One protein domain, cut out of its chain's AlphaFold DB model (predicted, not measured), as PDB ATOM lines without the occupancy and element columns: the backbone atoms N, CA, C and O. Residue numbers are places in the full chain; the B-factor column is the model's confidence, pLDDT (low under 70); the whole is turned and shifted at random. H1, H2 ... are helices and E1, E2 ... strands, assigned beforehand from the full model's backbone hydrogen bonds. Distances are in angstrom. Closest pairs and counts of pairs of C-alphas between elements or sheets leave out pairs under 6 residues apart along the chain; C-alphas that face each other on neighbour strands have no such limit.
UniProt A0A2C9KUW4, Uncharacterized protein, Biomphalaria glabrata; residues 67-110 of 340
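Overview. This is residues 67 to 110 of the 340 residues of an uncharacterized protein of Biomphalaria glabrata (UniProt A0A2C9KUW4). With little regular structure, the model is a short strand hairpin, E1 and E2, and one helix, H1, set off from each other, with the long loop 78 to 93 running between them and a tail, residues 106 to 110, beyond the hairpin. The printed part has 44 residues, with named elements in the order H1, E1, E2, which hold 17 of them; the class is mixed, and the sheet E1 - E2 is antiparallel. It is only just compact, close to loose, with a radius of gyration of the C-alphas of 10.8 A, and only just flat, spanning 32 by 22 by 12 A.

Arrangement. E1, residues 94 to 96, and E2, residues 103 to 105, form an antiparallel hairpin, their directions at 138 degrees. N 95 and O 104 are within hydrogen-bond range at 2.8 A. H1, residues 67 to 77, and E2 are apart. In H1 every O i to N i+4 pair is within hydrogen-bond range.

Along the chain. E1 measures 7.0 A and E2 6.8 A, ending at C-alpha 105 (111.797, 169.487, 129.841). H1 measures 15.6 A from C-alpha 67 (129.011, 165.055, 138.285).

Size, cuts and confidence. The C-alphas farthest apart, of Pro 80 and Gln 110, are 33.1 A apart. The printed part has no cut; the link from H1 to E1 is long. pLDDT is under 70 at residues 80 to 84, 87 and 108 to 110.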
ATOM      1  N   THR A  67     128.759 165.819 137.055       74.44
ATOM      2  CA  THR A  67     129.011 165.055 138.285       74.44
ATOM      3  C   THR A  67     127.789 165.064 139.206       74.44
ATOM      4  O   THR A  67     127.408 164.029 139.759       74.44
ATOM      5  N   PHE A  68     127.138 166.223 139.356       76.12
ATOM      6  CA  PHE A  68     125.931 166.345 140.166       76.12
ATOM      7  C   PHE A  68     124.740 165.623 139.540       76.12
ATOM      8  O   PHE A  68     123.992 164.974 140.265       76.12
ATOM      9  N   SER A  69     124.576 165.690 138.216       76.94
ATOM     10  CA  SER A  69     123.502 164.977 137.519       76.94
ATOM     11  C   SER A  69     123.594 163.473 137.780       76.94
ATOM     12  O   SER A  69     122.631 162.862 138.242       76.94
ATOM     13  N   ASN A  70     124.782 162.888 137.606       78.44
ATOM     14  CA  ASN A  70     125.022 161.468 137.875       78.44
ATOM     15  C   ASN A  70     124.755 161.104 139.339       78.44
ATOM     16  O   ASN A  70     124.152 160.071 139.638       78.44
ATOM     17  N   PHE A  71     125.180 161.956 140.269       78.94
ATOM     18  CA  PHE A  71     124.895 161.771 141.686       78.94
ATOM     19  C   PHE A  71     123.390 161.814 141.988       78.94
ATOM     20  O   PHE A  71     122.896 160.940 142.693       78.94
ATOM     21  N   ALA A  72     122.655 162.777 141.431       75.50
ATOM     22  CA  ALA A  72     121.221 162.929 141.640       75.50
ATOM     23  C   ALA A  72     120.429 161.744 141.070       75.50
ATOM     24  O   ALA A  72     119.578 161.205 141.776       75.50
ATOM     25  N   HIS A  73     120.759 161.268 139.863       77.00
ATOM     26  CA  HIS A  73     120.170 160.042 139.311       77.00
ATOM     27  C   HIS A  73     120.408 158.838 140.231       77.00
ATOM     28  O   HIS A  73     119.466 158.121 140.563       77.00
ATOM     29  N   ASN A  74     121.640 158.655 140.717       77.19
ATOM     30  CA  ASN A  74     121.972 157.566 141.636       77.19
ATOM     31  C   ASN A  74     121.267 157.692 142.995       77.19
ATOM     32  O   ASN A  74     120.834 156.689 143.561       77.19
ATOM     33  N   ALA A  75     121.166 158.903 143.540       76.56
ATOM     34  CA  ALA A  75     120.530 159.157 144.827       76.56
ATOM     35  C   ALA A  75     119.017 158.929 144.751       76.56
ATOM     36  O   ALA A  75     118.467 158.243 145.607       76.56
ATOM     37  N   LEU A  76     118.363 159.450 143.710       73.12
ATOM     38  CA  LEU A  76     116.917 159.334 143.521       73.12
ATOM     39  C   LEU A  76     116.502 157.900 143.187       73.12
ATOM     40  O   LEU A  76     115.519 157.421 143.746       73.12
ATOM     41  N   TYR A  77     117.313 157.167 142.415       72.38
ATOM     42  CA  TYR A  77     117.104 155.737 142.168       72.38
ATOM     43  C   TYR A  77     117.163 154.888 143.449       72.38
ATOM     44  O   TYR A  77     116.479 153.877 143.565       72.38
ATOM     45  N   ARG A  78     117.977 155.293 144.432       73.00
ATOM     46  CA  ARG A  78     118.097 154.597 145.725       73.00
ATOM     47  C   ARG A  78     116.971 154.928 146.701       73.00
ATOM     48  O   ARG A  78     116.906 154.308 147.764       73.00
ATOM     49  N   THR A  79     116.127 155.916 146.405       70.75
ATOM     50  CA  THR A  79     115.013 156.245 147.296       70.75
ATOM     51  C   THR A  79     113.914 155.185 147.196       70.75
ATOM     52  O   THR A  79     113.680 154.636 146.124       70.75
ATOM     53  N   PRO A  80     113.201 154.892 148.297       62.88
ATOM     54  CA  PRO A  80     112.080 153.949 148.280       62.88
ATOM     55  C   PRO A  80     110.855 154.477 147.511       62.88
ATOM     56  O   PRO A  80     109.873 153.757 147.362       62.88
ATOM     57  N   HIS A  81     110.896 155.730 147.047       68.00
ATOM     58  CA  HIS A  81     109.835 156.349 146.264       68.00
ATOM     59  C   HIS A  81     110.140 156.178 144.766       68.00
ATOM     60  O   HIS A  81     111.283 156.394 144.362       68.00
ATOM     61  N   PRO A  82     109.150 155.831 143.923       65.75
ATOM     62  CA  PRO A  82     109.349 155.616 142.491       65.75
ATOM     63  C   PRO A  82     109.470 156.955 141.744       65.75
ATOM     64  O   PRO A  82     108.585 157.350 140.991       65.75
ATOM     65  N   ILE A  83     110.562 157.684 141.974       68.38
ATOM     66  CA  ILE A  83     110.855 158.947 141.291       68.38
ATOM     67  C   ILE A  83     111.546 158.617 139.964       68.38
ATOM     68  O   ILE A  83     112.726 158.264 139.941       68.38
ATOM     69  N   GLN A  84     110.817 158.718 138.850       68.94
ATOM     70  CA  GLN A  84     111.371 158.484 137.515       68.94
ATOM     71  C   GLN A  84     111.929 159.782 136.930       68.94
ATOM     72  O   GLN A  84     111.185 160.641 136.469       68.94
ATOM     73  N   LEU A  85     113.254 159.918 136.941       70.62
ATOM     74  CA  LEU A  85     113.933 160.953 136.166       70.62
ATOM     75  C   LEU A  85     114.142 160.473 134.723       70.62
ATOM     76  O   LEU A  85     114.588 159.337 134.535       70.62
ATOM     77  N   PRO A  86     113.904 161.323 133.710       75.94
ATOM     78  CA  PRO A  86     114.221 160.995 132.325       75.94
ATOM     79  C   PRO A  86     115.706 160.652 132.162       75.94
ATOM     80  O   PRO A  86     116.571 161.343 132.692       75.94
ATOM     81  N   SER A  87     116.013 159.586 131.420       69.38
ATOM     82  CA  SER A  87     117.391 159.107 131.232       69.38
ATOM     83  C   SER A  87     118.217 159.951 130.256       69.38
ATOM     84  O   SER A  87     119.430 159.777 130.172       69.38
ATOM     85  N   ALA A  88     117.571 160.821 129.476       72.38
ATOM     86  CA  ALA A  88     118.224 161.685 128.501       72.38
ATOM     87  C   ALA A  88     118.518 163.064 129.111       72.38
ATOM     88  O   ALA A  88     117.643 163.646 129.737       72.38
ATOM     89  N   GLY A  89     119.699 163.634 128.879       74.25
ATOM     90  CA  GLY A  89     120.046 164.981 129.360       74.25
ATOM     91  C   GLY A  89     120.427 165.046 130.845       74.25
ATOM     92  O   GLY A  89     120.619 164.024 131.498       74.25
ATOM     93  N   HIS A  90     120.591 166.260 131.372       75.69
ATOM     94  CA  HIS A  90     120.970 166.482 132.770       75.69
ATOM     95  C   HIS A  90     119.736 166.742 133.637       75.69
ATOM     96  O   HIS A  90     118.758 167.312 133.164       75.69
ATOM     97  N   VAL A  91     119.819 166.476 134.945       77.25
ATOM     98  CA  VAL A  91     118.739 166.796 135.909       77.25
ATOM     99  C   VAL A  91     118.316 168.274 135.851       77.25
ATOM    100  O   VAL A  91     117.152 168.602 136.046       77.25
ATOM    101  N   PHE A  92     119.242 169.173 135.512       75.88
ATOM    102  CA  PHE A  92     118.984 170.611 135.366       75.88
ATOM    103  C   PHE A  92     118.176 171.001 134.122       75.88
ATOM    104  O   PHE A  92     117.798 172.168 134.001       75.88
ATOM    105  N   ASP A  93     117.977 170.068 133.191       79.19
ATOM    106  CA  ASP A  93     117.249 170.276 131.937       79.19
ATOM    107  C   ASP A  93     115.747 169.938 132.103       79.19
ATOM    108  O   ASP A  93     114.944 170.177 131.196       79.19
ATOM    109  N   TYR A  94     115.356 169.494 133.303       80.19
ATOM    110  CA  TYR A  94     113.986 169.171 133.682       80.19
ATOM    111  C   TYR A  94     113.475 170.043 134.832       80.19
ATOM    112  O   TYR A  94     114.245 170.523 135.668       80.19
ATOM    113  N   TYR A  95     112.159 170.220 134.881       77.31
ATOM    114  CA  TYR A  95     111.421 170.797 136.000       77.31
ATOM    115  C   TYR A  95     110.278 169.877 136.401       77.31
ATOM    116  O   TYR A  95     109.851 169.030 135.621       77.31
ATOM    117  N   LEU A  96     109.796 170.039 137.630       78.12
ATOM    118  CA  LEU A  96     108.629 169.312 138.108       78.12
ATOM    119  C   LEU A  96     107.374 170.075 137.686       78.12
ATOM    120  O   LEU A  96     107.195 171.218 138.094       78.12
ATOM    121  N   ASP A  97     106.510 169.468 136.883       75.75
ATOM    122  CA  ASP A  97     105.201 170.053 136.610       75.75
ATOM    123  C   ASP A  97     104.231 169.659 137.730       75.75
ATOM    124  O   ASP A  97     103.920 168.488 137.924       75.75
ATOM    125  N   GLU A  98     103.743 170.641 138.489       70.12
ATOM    126  CA  GLU A  98     102.827 170.410 139.612       70.12
ATOM    127  C   GLU A  98     101.495 169.779 139.174       70.12
ATOM    128  O   GLU A  98     100.854 169.091 139.968       70.12
ATOM    129  N   LYS A  99     101.078 169.981 137.914       73.44
ATOM    130  CA  LYS A  99      99.801 169.464 137.393       73.44
ATOM    131  C   LYS A  99      99.861 167.979 137.072       73.44
ATOM    132  O   LYS A  99      98.924 167.248 137.379       73.44
ATOM    133  N   THR A 100     100.946 167.547 136.440       72.94
ATOM    134  CA  THR A 100     101.158 166.152 136.030       72.94
ATOM    135  C   THR A 100     101.946 165.358 137.069       72.94
ATOM    136  O   THR A 100     101.891 164.135 137.070       72.94
ATOM    137  N   SER A 101     102.626 166.038 138.002       72.31
ATOM    138  CA  SER A 101     103.603 165.454 138.934       72.31
ATOM    139  C   SER A 101     104.744 164.702 138.230       72.31
ATOM    140  O   SER A 101     105.397 163.854 138.838       72.31
ATOM    141  N   GLU A 102     105.006 165.033 136.963       76.94
ATOM    142  CA  GLU A 102     106.056 164.446 136.133       76.94
ATOM    143  C   GLU A 102     107.176 165.459 135.851       76.94
ATOM    144  O   GLU A 102     107.011 166.677 135.981       76.94
ATOM    145  N   PHE A 103     108.347 164.949 135.463       78.25
ATOM    146  CA  PHE A 103     109.466 165.786 135.046       78.25
ATOM    147  C   PHE A 103     109.319 166.182 133.576       78.25
ATOM    148  O   PHE A 103     109.499 165.359 132.679       78.25
ATOM    149  N   ALA A 104     109.051 167.460 133.328       80.25
ATOM    150  CA  ALA A 104     108.962 168.030 131.990       80.25
ATOM    151  C   ALA A 104     110.262 168.757 131.613       80.25
ATOM    152  O   ALA A 104     110.968 169.293 132.466       80.25
ATOM    153  N   ASN A 105     110.605 168.785 130.322       82.12
ATOM    154  CA  ASN A 105     111.797 169.487 129.841       82.12
ATOM    155  C   ASN A 105     111.549 171.005 129.781       82.12
ATOM    156  O   ASN A 105     110.493 171.436 129.309       82.12
ATOM    157  N   TRP A 106     112.528 171.822 130.184       78.00
ATOM    158  CA  TRP A 106     112.415 173.290 130.113       78.00
ATOM    159  C   TRP A 106     112.109 173.804 128.702       78.00
ATOM    160  O   TRP A 106     111.384 174.784 128.560       78.00
ATOM    161  N   SER A 107     112.592 173.124 127.658       74.25
ATOM    162  CA  SER A 107     112.336 173.479 126.254       74.25
ATOM    163  C   SER A 107     110.856 173.379 125.863       74.25
ATOM    164  O   SER A 107     110.419 174.058 124.939       74.25
ATOM    165  N   CYS A 108     110.072 172.546 126.555       68.56
ATOM    166  CA  CYS A 108     108.634 172.397 126.315       68.56
ATOM    167  C   CYS A 108     107.806 173.494 127.000       68.56
ATOM    168  O   CYS A 108     106.621 173.648 126.706       68.56
ATOM    169  N   ARG A 109     108.410 174.255 127.921       69.75
ATOM    170  CA  ARG A 109     107.743 175.356 128.611       69.75
ATOM    171  C   ARG A 109     107.647 176.539 127.648       69.75
ATOM    172  O   ARG A 109     108.651 177.153 127.299       69.75
ATOM    173  N   GLN A 110     106.435 176.845 127.185       56.66
ATOM    174  CA  GLN A 110     106.208 177.948 126.253       56.66
ATOM    175  C   GLN A 110     106.659 179.278 126.884       56.66
ATOM    176  O   GLN A 110     106.062 179.765 127.839       56.66
TER     177      GLN A 110